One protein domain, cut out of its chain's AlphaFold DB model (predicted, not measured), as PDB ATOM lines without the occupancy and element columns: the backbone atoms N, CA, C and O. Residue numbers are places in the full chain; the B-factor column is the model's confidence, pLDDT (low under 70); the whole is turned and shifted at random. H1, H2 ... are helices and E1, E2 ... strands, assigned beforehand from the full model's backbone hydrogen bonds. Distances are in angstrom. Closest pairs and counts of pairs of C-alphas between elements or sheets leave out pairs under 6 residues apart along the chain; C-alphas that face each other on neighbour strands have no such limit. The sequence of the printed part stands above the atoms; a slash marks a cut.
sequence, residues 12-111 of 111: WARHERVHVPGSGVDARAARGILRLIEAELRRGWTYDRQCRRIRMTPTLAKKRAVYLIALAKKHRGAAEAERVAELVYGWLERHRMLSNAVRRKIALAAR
ATOM      1  N   TRP A  12      77.277   6.461  -0.255       97.00
ATOM      2  CA  TRP A  12      77.753   5.082  -0.167       97.00
ATOM      3  C   TRP A  12      76.823   4.087  -0.872       97.00
ATOM      4  O   TRP A  12      77.311   3.275  -1.653       97.00
ATOM      5  N   ALA A  13      75.503   4.182  -0.695       96.38
ATOM      6  CA  ALA A  13      74.573   3.302  -1.406       96.38
ATOM      7  C   ALA A  13      74.706   3.446  -2.928       96.38
ATOM      8  O   ALA A  13      74.846   2.459  -3.647       96.38
ATOM      9  N   ARG A  14      74.731   4.692  -3.411       96.25
ATOM     10  CA  ARG A  14      74.747   5.015  -4.841       96.25
ATOM     11  C   ARG A  14      76.033   4.593  -5.544       96.25
ATOM     12  O   ARG A  14      75.979   4.178  -6.697       96.25
ATOM     13  N   HIS A  15      77.183   4.732  -4.884       96.62
ATOM     14  CA  HIS A  15      78.482   4.480  -5.512       96.62
ATOM     15  C   HIS A  15      79.120   3.147  -5.123       96.62
ATOM     16  O   HIS A  15      79.827   2.566  -5.939       96.62
ATOM     17  N   GLU A  16      78.873   2.664  -3.906       96.31
ATOM     18  CA  GLU A  16      79.515   1.468  -3.343       96.31
ATOM     19  C   GLU A  16      78.526   0.309  -3.156       96.31
ATOM     20  O   GLU A  16      78.931  -0.778  -2.755       96.31
ATOM     21  N   ARG A  17      77.225   0.526  -3.416       96.25
ATOM     22  CA  ARG A  17      76.138  -0.453  -3.208       96.25
ATOM     23  C   ARG A  17      76.054  -0.983  -1.770       96.25
ATOM     24  O   ARG A  17      75.509  -2.053  -1.521       96.25
ATOM     25  N   VAL A  18      76.571  -0.214  -0.813       95.75
ATOM     26  CA  VAL A  18      76.571  -0.522   0.622       95.75
ATOM     27  C   VAL A  18      76.036   0.689   1.364       95.75
ATOM     28  O   VAL A  18      76.400   1.811   1.042       95.75
ATOM     29  N   HIS A  19      75.203   0.486   2.378       96.31
ATOM     30  CA  HIS A  19      74.749   1.569   3.245       96.31
ATOM     31  C   HIS A  19      74.400   1.062   4.637       96.31
ATOM     32  O   HIS A  19      74.204  -0.132   4.866       96.31
ATOM     33  N   VAL A  20      74.317   1.990   5.583       96.94
ATOM     34  CA  VAL A  20      73.766   1.713   6.908       96.94
ATOM     35  C   VAL A  20      72.241   1.820   6.819       96.94
ATOM     36  O   VAL A  20      71.751   2.864   6.388       96.94
ATOM     37  N   PRO A  21      71.471   0.786   7.201       93.56
ATOM     38  CA  PRO A  21      70.012   0.841   7.135       93.56
ATOM     39  C   PRO A  21      69.412   1.745   8.226       93.56
ATOM     40  O   PRO A  21      70.071   2.111   9.206       93.56
ATOM     41  N   GLY A  22      68.127   2.063   8.070       87.94
ATOM     42  CA  GLY A  22      67.327   2.800   9.051       87.94
ATOM     43  C   GLY A  22      67.382   4.321   8.906       87.94
ATOM     44  O   GLY A  22      67.965   4.863   7.968       87.94
ATOM     45  N   SER A  23      66.754   5.011   9.858       87.12
ATOM     46  CA  SER A  23      66.686   6.470   9.918       87.12
ATOM     47  C   SER A  23      67.178   6.981  11.273       87.12
ATOM     48  O   SER A  23      66.824   6.468  12.339       87.12
ATOM     49  N   GLY A  24      68.033   8.001  11.236       92.81
ATOM     50  CA  GLY A  24      68.649   8.561  12.434       92.81
ATOM     51  C   GLY A  24      69.774   7.689  13.004       92.81
ATOM     52  O   GLY A  24      70.003   6.555  12.592       92.81
ATOM     53  N   VAL A  25      70.510   8.244  13.963       96.88
ATOM     54  CA  VAL A  25      71.714   7.613  14.519       96.88
ATOM     55  C   VAL A  25      71.372   7.020  15.880       96.88
ATOM     56  O   VAL A  25      71.144   7.761  16.828       96.88
ATOM     57  N   ASP A  26      71.330   5.697  15.958       97.69
ATOM     58  CA  ASP A  26      71.390   4.917  17.198       97.69
ATOM     59  C   ASP A  26      72.745   4.181  17.288       97.69
ATOM     60  O   ASP A  26      73.605   4.319  16.412       97.69
ATOM     61  N   ALA A  27      72.958   3.379  18.326       97.81
ATOM     62  CA  ALA A  27      74.179   2.617  18.552       97.81
ATOM     63  C   ALA A  27      74.467   1.605  17.431       97.81
ATOM     64  O   ALA A  27      75.631   1.364  17.093       97.81
ATOM     65  N   ARG A  28      73.432   1.008  16.821       97.81
ATOM     66  CA  ARG A  28      73.600   0.070  15.700       97.81
ATOM     67  C   ARG A  28      74.054   0.818  14.450       97.81
ATOM     68  O   ARG A  28      75.034   0.406  13.827       97.81
ATOM     69  N   ALA A  29      73.394   1.923  14.121       98.06
ATOM     70  CA  ALA A  29      73.752   2.786  13.008       98.06
ATOM     71  C   ALA A  29      75.155   3.375  13.200       98.06
ATOM     72  O   ALA A  29      75.966   3.329  12.280       98.06
ATOM     73  N   ALA A  30      75.490   3.840  14.407       98.44
ATOM     74  CA  ALA A  30      76.808   4.377  14.729       98.44
ATOM     75  C   ALA A  30      77.925   3.351  14.490       98.44
ATOM     76  O   ALA A  30      78.925   3.687  13.856       98.44
ATOM     77  N   ARG A  31      77.747   2.085  14.903       98.44
ATOM     78  CA  ARG A  31      78.702   1.001  14.587       98.44
ATOM     79  C   ARG A  31      78.894   0.821  13.081       98.44
ATOM     80  O   ARG A  31      80.029   0.673  12.629       98.44
ATOM     81  N   GLY A  32      77.805   0.842  12.314       98.31
ATOM     82  CA  GLY A  32      77.855   0.767  10.853       98.31
ATOM     83  C   GLY A  32      78.619   1.941  10.243       98.31
ATOM     84  O   GLY A  32      79.557   1.735   9.479       98.31
ATOM     85  N   ILE A  33      78.282   3.170  10.639       98.44
ATOM     86  CA  ILE A  33      78.907   4.386  10.106       98.44
ATOM     87  C   ILE A  33      80.402   4.433  10.452       98.44
ATOM     88  O   ILE A  33      81.215   4.750   9.586       98.44
ATOM     89  N   LEU A  34      80.794   4.074  11.679       98.62
ATOM     90  CA  LEU A  34      82.203   4.033  12.086       98.62
ATOM     91  C   LEU A  34      83.021   3.026  11.263       98.62
ATOM     92  O   LEU A  34      84.154   3.334  10.898       98.62
ATOM     93  N   ARG A  35      82.447   1.867  10.903       98.31
ATOM     94  CA  ARG A  35      83.093   0.904   9.989       98.31
ATOM     95  C   ARG A  35      83.304   1.484   8.590       98.31
ATOM     96  O   ARG A  35      84.351   1.253   7.990       98.31
ATOM     97  N   LEU A  36      82.342   2.255   8.078       98.38
ATOM     98  CA  LEU A  36      82.499   2.933   6.787       98.38
ATOM     99  C   LEU A  36      83.578   4.022   6.862       98.38
ATOM    100  O   LEU A  36      84.452   4.054   6.004       98.38
ATOM    101  N   ILE A  37      83.597   4.843   7.919       98.31
ATOM    102  CA  ILE A  37      84.657   5.846   8.152       98.31
ATOM    103  C   ILE A  37      86.045   5.186   8.210       98.31
ATOM    104  O   ILE A  37      87.012   5.718   7.669       98.31
ATOM    105  N   GLU A  38      86.159   4.021   8.842       97.81
ATOM    106  CA  GLU A  38      87.406   3.254   8.909       97.81
ATOM    107  C   GLU A  38      87.863   2.756   7.528       97.81
ATOM    108  O   GLU A  38      89.042   2.865   7.183       97.81
ATOM    109  N   ALA A  39      86.941   2.279   6.687       97.94
ATOM    110  CA  ALA A  39      87.245   1.963   5.291       97.94
ATOM    111  C   ALA A  39      87.692   3.208   4.501       97.94
ATOM    112  O   ALA A  39      88.642   3.135   3.719       97.94
ATOM    113  N   GLU A  40      87.066   4.365   4.744       98.12
ATOM    114  CA  GLU A  40      87.439   5.644   4.122       98.12
ATOM    115  C   GLU A  40      88.837   6.109   4.523       98.12
ATOM    116  O   GLU A  40      89.583   6.607   3.681       98.12
ATOM    117  N   LEU A  41      89.208   5.923   5.791       97.38
ATOM    118  CA  LEU A  41      90.555   6.210   6.276       97.38
ATOM    119  C   LEU A  41      91.599   5.333   5.588       97.38
ATOM    120  O   LEU A  41      92.626   5.856   5.164       97.38
ATOM    121  N   ARG A  42      91.325   4.032   5.429       97.00
ATOM    122  CA  ARG A  42      92.239   3.111   4.737       97.00
ATOM    123  C   ARG A  42      92.410   3.454   3.256       97.00
ATOM    124  O   ARG A  42      93.526   3.385   2.757       97.00
ATOM    125  N   ARG A  43      91.336   3.851   2.558       97.19
ATOM    126  CA  ARG A  43      91.406   4.226   1.127       97.19
ATOM    127  C   ARG A  43      91.842   5.676   0.870       97.19
ATOM    128  O   ARG A  43      92.137   6.024  -0.267       97.19
ATOM    129  N   GLY A  44      91.842   6.538   1.889       98.12
ATOM    130  CA  GLY A  44      92.296   7.934   1.806       98.12
ATOM    131  C   GLY A  44      91.292   8.942   1.225       98.12
ATOM    132  O   GLY A  44      91.618  10.126   1.087       98.12
ATOM    133  N   TRP A  45      90.060   8.531   0.912       98.31
ATOM    134  CA  TRP A  45      89.027   9.405   0.339       98.31
ATOM    135  C   TRP A  45      87.600   9.028   0.777       98.31
ATOM    136  O   TRP A  45      87.331   7.919   1.240       98.31
ATOM    137  N   THR A  46      86.679   9.987   0.654       98.25
ATOM    138  CA  THR A  46      85.257   9.894   1.028       98.25
ATOM    139  C   THR A  46      84.389  10.776   0.131       98.25
ATOM    140  O   THR A  46      84.905  11.569  -0.641       98.25
ATOM    141  N   TYR A  47      83.066  10.693   0.274       97.75
ATOM    142  CA  TYR A  47      82.109  11.639  -0.298       97.75
ATOM    143  C   TYR A  47      81.807  12.844   0.604       97.75
ATOM    144  O   TYR A  47      81.819  12.712   1.829       97.75
ATOM    145  N   ASP A  48      81.516  14.006   0.018       95.31
ATOM    146  CA  ASP A  48      80.871  15.145   0.687       95.31
ATOM    147  C   ASP A  48      79.328  15.058   0.632       95.31
ATOM    148  O   ASP A  48      78.761  14.037   0.242       95.31
ATOM    149  N   ARG A  49      78.622  16.124   1.037       90.75
ATOM    150  CA  ARG A  49      77.145  16.162   1.042       90.75
ATOM    151  C   ARG A  49      76.522  16.321  -0.352       90.75
ATOM    152  O   ARG A  49      75.301  16.314  -0.467       90.75
ATOM    153  N   GLN A  50      77.336  16.491  -1.388       94.81
ATOM    154  CA  GLN A  50      76.949  16.503  -2.797       94.81
ATOM    155  C   GLN A  50      77.386  15.207  -3.501       94.81
ATOM    156  O   GLN A  50      77.311  15.115  -4.721       94.81
ATOM    157  N   CYS A  51      77.847  14.205  -2.744       95.94
ATOM    158  CA  CYS A  51      78.433  12.966  -3.249       95.94
ATOM    159  C   CYS A  51      79.671  13.156  -4.143       95.94
ATOM    160  O   CYS A  51      80.012  12.283  -4.938       95.94
ATOM    161  N   ARG A  52      80.409  14.261  -3.983       96.62
ATOM    162  CA  ARG A  52      81.708  14.460  -4.645       96.62
ATOM    163  C   ARG A  52      82.813  13.805  -3.830       96.62
ATOM    164  O   ARG A  52      82.790  13.864  -2.599       96.62
ATOM    165  N   ARG A  53      83.800  13.209  -4.504       97.88
ATOM    166  CA  ARG A  53      84.981  12.643  -3.837       97.88
ATOM    167  C   ARG A  53      85.845  13.762  -3.251       97.88
ATOM    168  O   ARG A  53      86.210  14.704  -3.945       97.88
ATOM    169  N   ILE A  54      86.190  13.620  -1.981       98.25
ATOM    170  CA  ILE A  54      87.076  14.496  -1.217       98.25
ATOM    171  C   ILE A  54      88.081  13.645  -0.437       98.25
ATOM    172  O   ILE A  54      87.845  12.465  -0.162       98.25
ATOM    173  N   ARG A  55      89.204  14.240  -0.032       98.31
ATOM    174  CA  ARG A  55      90.209  13.550   0.785       98.31
ATOM    175  C   ARG A  55      89.642  13.193   2.164       98.31
ATOM    176  O   ARG A  55      89.098  14.059   2.851       98.31
ATOM    177  N   MET A  56      89.832  11.947   2.602       98.06
ATOM    178  CA  MET A  56      89.550  11.543   3.980       98.06
ATOM    179  C   MET A  56      90.807  11.764   4.817       98.06
ATOM    180  O   MET A  56      91.786  11.033   4.703       98.06
ATOM    181  N   THR A  57      90.796  12.805   5.647       97.69
ATOM    182  CA  THR A  57      91.880  13.086   6.597       97.69
ATOM    183  C   THR A  57      91.517  12.571   7.992       97.69
ATOM    184  O   THR A  57      90.327  12.513   8.320       97.69
ATOM    185  N   PRO A  58      92.501  12.279   8.867       96.81
ATOM    186  CA  PRO A  58      92.230  11.942  10.267       96.81
ATOM    187  C   PRO A  58      91.349  12.983  10.973       96.81
ATOM    188  O   PRO A  58      90.419  12.642  11.703       96.81
ATOM    189  N   THR A  59      91.574  14.269  10.687       96.25
ATOM    190  CA  THR A  59      90.764  15.372  11.217       96.25
ATOM    191  C   THR A  59      89.311  15.305  10.746       96.25
ATOM    192  O   THR A  59      88.399  15.516  11.547       96.25
ATOM    193  N   LEU A  60      89.067  15.002   9.465       97.25
ATOM    194  CA  LEU A  60      87.711  14.853   8.936       97.25
ATOM    195  C   LEU A  60      87.010  13.625   9.528       97.25
ATOM    196  O   LEU A  60      85.864  13.739   9.962       97.25
ATOM    197  N   ALA A  61      87.704  12.489   9.605       97.81
ATOM    198  CA  ALA A  61      87.178  11.265  10.203       97.81
ATOM    199  C   ALA A  61      86.774  11.488  11.667       97.81
ATOM    200  O   ALA A  61      85.643  11.189  12.049       97.81
ATOM    201  N   LYS A  62      87.642  12.132  12.462       97.50
ATOM    202  CA  LYS A  62      87.340  12.520  13.846       97.50
ATOM    203  C   LYS A  62      86.105  13.414  13.941       97.50
ATOM    204  O   LYS A  62      85.229  13.149  14.760       97.50
ATOM    205  N   LYS A  63      86.006  14.454  13.103       96.69
ATOM    206  CA  LYS A  63      84.831  15.345  13.077       96.69
ATOM    207  C   LYS A  63      83.545  14.568  12.782       96.69
ATOM    208  O   LYS A  63      82.544  14.785  13.458       96.69
ATOM    209  N   ARG A  64      83.571  13.648  11.813       97.50
ATOM    210  CA  ARG A  64      82.405  12.823  11.454       97.50
ATOM    211  C   ARG A  64      82.016  11.849  12.558       97.50
ATOM    212  O   ARG A  64      80.836  11.772  12.875       97.50
ATOM    213  N   ALA A  65      82.990  11.179  13.173       98.12
ATOM    214  CA  ALA A  65      82.755  10.269  14.290       98.12
ATOM    215  C   ALA A  65      82.115  11.000  15.485       98.12
ATOM    216  O   ALA A  65      81.072  10.581  15.972       98.12
ATOM    217  N   VAL A  66      82.670  12.143  15.905       97.50
ATOM    218  CA  VAL A  66      82.114  12.943  17.016       97.50
ATOM    219  C   VAL A  66      80.707  13.457  16.701       97.50
ATOM    220  O   VAL A  66      79.846  13.475  17.580       97.50
ATOM    221  N   TYR A  67      80.436  13.827  15.447       97.31
ATOM    222  CA  TYR A  67      79.114  14.313  15.048       97.31
ATOM    223  C   TYR A  67      78.003  13.262  15.214       97.31
ATOM    224  O   TYR A  67      76.844  13.635  15.397       97.31
ATOM    225  N   LEU A  68      78.337  11.966  15.242       98.19
ATOM    226  CA  LEU A  68      77.366  10.903  15.527       98.19
ATOM    227  C   LEU A  68      76.716  11.060  16.905       98.19
ATOM    228  O   LEU A  68      75.526  10.793  17.029       98.19
ATOM    229  N   ILE A  69      77.447  11.554  17.908       98.06
ATOM    230  CA  ILE A  69      76.913  11.783  19.261       98.06
ATOM    231  C   ILE A  69      75.832  12.868  19.225       98.06
ATOM    232  O   ILE A  69      74.752  12.712  19.795       98.06
ATOM    233  N   ALA A  70      76.095  13.961  18.501       97.62
ATOM    234  CA  ALA A  70      75.134  15.047  18.335       97.62
ATOM    235  C   ALA A  70      73.885  14.582  17.571       97.62
ATOM    236  O   ALA A  70      72.763  14.918  17.954       97.62
ATOM    237  N   LEU A  71      74.069  13.778  16.519       97.38
ATOM    238  CA  LEU A  71      72.960  13.191  15.769       97.38
ATOM    239  C   LEU A  71      72.153  12.215  16.630       97.38
ATOM    240  O   LEU A  71      70.930  12.259  16.585       97.38
ATOM    241  N   ALA A  72      72.800  11.380  17.441       98.12
ATOM    242  CA  ALA A  72      72.113  10.463  18.342       98.12
ATOM    243  C   ALA A  72      71.270  11.211  19.376       98.12
ATOM    244  O   ALA A  72      70.083  10.927  19.518       98.12
ATOM    245  N   LYS A  73      71.831  12.260  19.991       98.12
ATOM    246  CA  LYS A  73      71.082  13.128  20.908       98.12
ATOM    247  C   LYS A  73      69.854  13.735  20.235       98.12
ATOM    248  O   LYS A  73      68.773  13.713  20.812       98.12
ATOM    249  N   LYS A  74      70.016  14.242  19.008       97.19
ATOM    250  CA  LYS A  74      68.928  14.847  18.231       97.19
ATOM    251  C   LYS A  74      67.839  13.839  17.855       97.19
ATOM    252  O   LYS A  74      66.666  14.182  17.895       97.19
ATOM    253  N   HIS A  75      68.217  12.636  17.433       96.38
ATOM    254  CA  HIS A  75      67.281  11.666  16.863       96.38
ATOM    255  C   HIS A  75      66.636  10.748  17.906       96.38
ATOM    256  O   HIS A  75      65.538  10.252  17.671       96.38
ATOM    257  N   ARG A  76      67.335  10.463  19.011       97.12
ATOM    258  CA  ARG A  76      66.993   9.391  19.962       97.12
ATOM    259  C   ARG A  76      67.102   9.809  21.438       97.12
ATOM    260  O   ARG A  76      66.738   9.029  22.309       97.12
ATOM    261  N   GLY A  77      67.570  11.025  21.733       97.31
ATOM    262  CA  GLY A  77      67.675  11.553  23.096       97.31
ATOM    263  C   GLY A  77      69.003  11.255  23.802       97.31
ATOM    264  O   GLY A  77      69.939  10.700  23.223       97.31
ATOM    265  N   ALA A  78      69.105  11.680  25.066       97.50
ATOM    266  CA  ALA A  78      70.359  11.681  25.826       97.50
ATOM    267  C   ALA A  78      70.915  10.271  26.091       97.50
ATOM    268  O   ALA A  78      72.090  10.032  25.826       97.50
ATOM    269  N   ALA A  79      70.065   9.328  26.507       97.19
ATOM    270  CA  ALA A  79      70.491   7.961  26.819       97.19
ATOM    271  C   ALA A  79      71.100   7.231  25.605       97.19
ATOM    272  O   ALA A  79      72.071   6.488  25.730       97.19
ATOM    273  N   GLU A  80      70.560   7.444  24.400       98.06
ATOM    274  CA  GLU A  80      71.161   6.888  23.181       98.06
ATOM    275  C   GLU A  80      72.463   7.610  22.817       98.06
ATOM    276  O   GLU A  80      73.422   6.982  22.370       98.06
ATOM    277  N   ALA A  81      72.522   8.927  23.029       98.12
ATOM    278  CA  ALA A  81      73.730   9.704  22.782       98.12
ATOM    279  C   ALA A  81      74.910   9.235  23.641       98.12
ATOM    280  O   ALA A  81      76.031   9.203  23.141       98.12
ATOM    281  N   GLU A  82      74.662   8.837  24.889       97.44
ATOM    282  CA  GLU A  82      75.670   8.257  25.782       97.44
ATOM    283  C   GLU A  82      76.203   6.926  25.240       97.44
ATOM    284  O   GLU A  82      77.412   6.791  25.043       97.44
ATOM    285  N   ARG A  83      75.317   5.998  24.849       97.75
ATOM    286  CA  ARG A  83      75.717   4.735  24.194       97.75
ATOM    287  C   ARG A  83      76.539   4.969  22.926       97.75
ATOM    288  O   ARG A  83      77.521   4.277  22.659       97.75
ATOM    289  N   VAL A  84      76.144   5.946  22.112       98.31
ATOM    290  CA  VAL A  84      76.886   6.312  20.899       98.31
ATOM    291  C   VAL A  84      78.228   6.961  21.243       98.31
ATOM    292  O   VAL A  84      79.213   6.715  20.544       98.31
ATOM    293  N   ALA A  85      78.307   7.743  22.321       97.50
ATOM    294  CA  ALA A  85      79.547   8.357  22.778       97.50
ATOM    295  C   ALA A  85      80.593   7.309  23.167       97.50
ATOM    296  O   ALA A  85      81.736   7.426  22.729       97.50
ATOM    297  N   GLU A  86      80.208   6.252  23.882       96.62
ATOM    298  CA  GLU A  86      81.106   5.136  24.209       96.62
ATOM    299  C   GLU A  86      81.714   4.499  22.951       96.62
ATOM    300  O   GLU A  86      82.933   4.327  22.848       96.62
ATOM    301  N   LEU A  87      80.883   4.222  21.940       98.25
ATOM    302  CA  LEU A  87      81.332   3.648  20.668       98.25
ATOM    303  C   LEU A  87      82.298   4.576  19.926       98.25
ATOM    304  O   LEU A  87      83.326   4.127  19.406       98.25
ATOM    305  N   VAL A  88      81.967   5.867  19.869       98.00
ATOM    306  CA  VAL A  88      82.780   6.887  19.199       98.00
ATOM    307  C   VAL A  88      84.113   7.068  19.914       98.00
ATOM    308  O   VAL A  88      85.151   7.075  19.255       98.00
ATOM    309  N   TYR A  89      84.122   7.182  21.242       96.19
ATOM    310  CA  TYR A  89      85.355   7.355  22.005       96.19
ATOM    311  C   TYR A  89      86.245   6.118  21.939       96.19
ATOM    312  O   TYR A  89      87.439   6.268  21.683       96.19
ATOM    313  N   GLY A  90      85.678   4.912  22.037       96.19
ATOM    314  CA  GLY A  90      86.433   3.677  21.834       96.19
ATOM    315  C   GLY A  90      87.033   3.584  20.427       96.19
ATOM    316  O   GLY A  90      88.179   3.171  20.259       96.19
ATOM    317  N   TRP A  91      86.299   4.010  19.393       97.88
ATOM    318  CA  TRP A  91      86.832   4.066  18.030       97.88
ATOM    319  C   TRP A  91      87.962   5.095  17.888       97.88
ATOM    320  O   TRP A  91      89.002   4.780  17.305       97.88
ATOM    321  N   LEU A  92      87.801   6.294  18.457       96.69
ATOM    322  CA  LEU A  92      88.828   7.340  18.449       96.69
ATOM    323  C   LEU A  92      90.091   6.911  19.199       96.69
ATOM    324  O   LEU A  92      91.195   7.246  18.771       96.69
ATOM    325  N   GLU A  93      89.943   6.182  20.299       94.75
ATOM    326  CA  GLU A  93      91.060   5.639  21.065       94.75
ATOM    327  C   GLU A  93      91.861   4.617  20.255       94.75
ATOM    328  O   GLU A  93      93.075   4.784  20.118       94.75
ATOM    329  N   ARG A  94      91.192   3.635  19.629       95.12
ATOM    330  CA  ARG A  94      91.851   2.638  18.761       95.12
ATOM    331  C   ARG A  94      92.633   3.273  17.610       95.12
ATOM    332  O   ARG A  94      93.676   2.762  17.223       95.12
ATOM    333  N   HIS A  95      92.164   4.411  17.105       94.44
ATOM    334  CA  HIS A  95      92.816   5.147  16.020       94.44
ATOM    335  C   HIS A  95      93.796   6.229  16.503       94.44
ATOM    336  O   HIS A  95      94.280   7.019  15.693       94.44
ATOM    337  N   ARG A  96      94.089   6.304  17.812       92.75
ATOM    338  CA  ARG A  96      94.973   7.320  18.421       92.75
ATOM    339  C   ARG A  96      94.538   8.767  18.123       92.75
ATOM    340  O   ARG A  96      95.359   9.678  18.073       92.75
ATOM    341  N   MET A  97      93.234   8.987  17.938       93.44
ATOM    342  CA  MET A  97      92.622  10.289  17.629       93.44
ATOM    343  C   MET A  97      91.986  10.968  18.855       93.44
ATOM    344  O   MET A  97      91.517  12.114  18.769       93.44
ATOM    345  N   LEU A  98      91.945  10.279  19.996       87.38
ATOM    346  CA  LEU A  98      91.452  10.817  21.260       87.38
ATOM    347  C   LEU A  98      92.535  11.680  21.921       87.38
ATOM    348  O   LEU A  98      93.672  11.243  22.075       87.38
ATOM    349  N   SER A  99      92.201  12.915  22.310       82.44
ATOM    350  CA  SER A  99      93.158  13.754  23.040       82.44
ATOM    351  C   SER A  99      93.259  13.307  24.499       82.44
ATOM    352  O   SER A  99      92.274  12.863  25.092       82.44
ATOM    353  N   ASN A 100      94.433  13.498  25.108       81.00
ATOM    354  CA  ASN A 100      94.660  13.164  26.518       81.00
ATOM    355  C   ASN A 100      93.680  13.881  27.461       81.00
ATOM    356  O   ASN A 100      93.233  13.291  28.439       81.00
ATOM    357  N   ALA A 101      93.302  15.125  27.148       81.12
ATOM    358  CA  ALA A 101      92.311  15.875  27.920       81.12
ATOM    359  C   ALA A 101      90.923  15.211  27.890       81.12
ATOM    360  O   ALA A 101      90.292  15.046  28.932       81.12
ATOM    361  N   VAL A 102      90.468  14.772  26.710       80.12
ATOM    362  CA  VAL A 102      89.177  14.079  26.569       80.12
ATOM    363  C   VAL A 102      89.226  12.714  27.253       80.12
ATOM    364  O   VAL A 102      88.299  12.378  27.985       80.12
ATOM    365  N   ARG A 103      90.327  11.969  27.097       77.94
ATOM    366  CA  ARG A 103      90.537  10.689  27.789       77.94
ATOM    367  C   ARG A 103      90.424  10.843  29.312       77.94
ATOM    368  O   ARG A 103      89.707  10.076  29.944       77.94
ATOM    369  N   ARG A 104      91.069  11.864  29.894       80.38
ATOM    370  CA  ARG A 104      90.975  12.161  31.338       80.38
ATOM    371  C   ARG A 104      89.547  12.498  31.766       80.38
ATOM    372  O   ARG A 104      89.093  11.986  32.779       80.38
ATOM    373  N   LYS A 105      88.830  13.315  30.989       79.25
ATOM    374  CA  LYS A 105      87.436  13.676  31.290       79.25
ATOM    375  C   LYS A 105      86.513  12.453  31.319       79.25
ATOM    376  O   LYS A 105      85.692  12.350  32.218       79.25
ATOM    377  N   ILE A 106      86.663  11.537  30.361       77.56
ATOM    378  CA  ILE A 106      85.872  10.297  30.308       77.56
ATOM    379  C   ILE A 106      86.181   9.410  31.520       77.56
ATOM    380  O   ILE A 106      85.259   8.958  32.186       77.56
ATOM    381  N   ALA A 107      87.462   9.222  31.854       76.31
ATOM    382  CA  ALA A 107      87.870   8.409  33.002       76.31
ATOM    383  C   ALA A 107      87.331   8.935  34.346       76.31
ATOM    384  O   ALA A 107      87.080   8.149  35.253       76.31
ATOM    385  N   LEU A 108      87.153  10.253  34.477       77.19
ATOM    386  CA  LEU A 108      86.566  10.872  35.668       77.19
ATOM    387  C   LEU A 108      85.041  10.723  35.740       77.19
ATOM    388  O   LEU A 108      84.508  10.709  36.837       77.19
ATOM    389  N   ALA A 109      84.353  10.625  34.599       69.62
ATOM    390  CA  ALA A 109      82.896  10.479  34.541       69.62
ATOM    391  C   ALA A 109      82.413   9.026  34.716       69.62
ATOM    392  O   ALA A 109      81.221   8.803  34.885       69.62
ATOM    393  N   ALA A 110      83.323   8.052  34.634       62.53
ATOM    394  CA  ALA A 110      83.044   6.625  34.817       62.53
ATOM    395  C   ALA A 110      83.305   6.126  36.257       62.53
ATOM    396  O   ALA A 110      83.300   4.918  36.489       62.53
ATOM    397  N   ARG A 111      83.597   7.043  37.188       52.38
ATOM    398  CA  ARG A 111      83.723   6.799  38.633       52.38
ATOM    399  C   ARG A 111      82.462   7.269  39.337       52.38
ATOM    400  O   ARG A 111      82.113   6.622  40.342       52.38
TER     401      ARG A 111
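Overview. This is residues 12 to 111 of the 111 residues of an uncharacterized protein of Pyrobaculum sp (UniProt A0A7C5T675). Three long helices, H2, H3 and H4, make a well-formed up-and-down bundle, each running against the one before it in the chain. The small hairpin of E1 and E2 and the short H1 lie towards one end of the longest axis, and H5 lies at the other end, beyond H4. The printed part has 100 residues, mostly helix by class, with five named helices and two named strands in the order H1 H2 E1 E2 H3 H4 H5; the sheet E1 - E2 is antiparallel. It is compact, with a radius of gyration of the C-alphas of 13.9 A, and spans 44 by 27 by 17 A.

Arrangement. E1, residues 45 to 47, and E2, residues 53 to 55, form an antiparallel hairpin; N 46 and O 54, 2.9 A apart, are within hydrogen-bond range. The closest C-alphas of E1 and H2, residues 27 to 43, are those of Thr 46 and Glu 40, 5.7 A apart. H3, residues 58 to 76, touches H2, closest at C-alphas 61 and 37, 6.3 A, with a shallow tilt of 14 degrees, opposite ways. H4, residues 78 to 94, forms a helical hairpin with H3, closest at C-alphas 81 and 73, 4.7 A. H4 touches residues 27 to 34 of H2 alone, closest at C-alphas 84 and 27, 5.1 A. H1, residues 12 to 16, touches no helix; H5, residues 100 to 109, is near H4. Every O i to N i+4 pair is within hydrogen-bond range in H1, H2, H4 and H5, and 13 of 15 are in H3.

Along the chain. H3 is 27.2 A long, H2 24.6 A, H4 24.4 A and H5 14.5 A. H1 begins at C-alpha 12 (77.753, 5.082, -0.167), and H5 ends at C-alpha 109 (82.896, 10.479, 34.541).

Size, cuts and confidence. The C-alphas of His 15 and Arg 111 are the farthest apart, 44.5 A. The printed part has no cut and no long link. Residues 109 to 111 have pLDDT under 70.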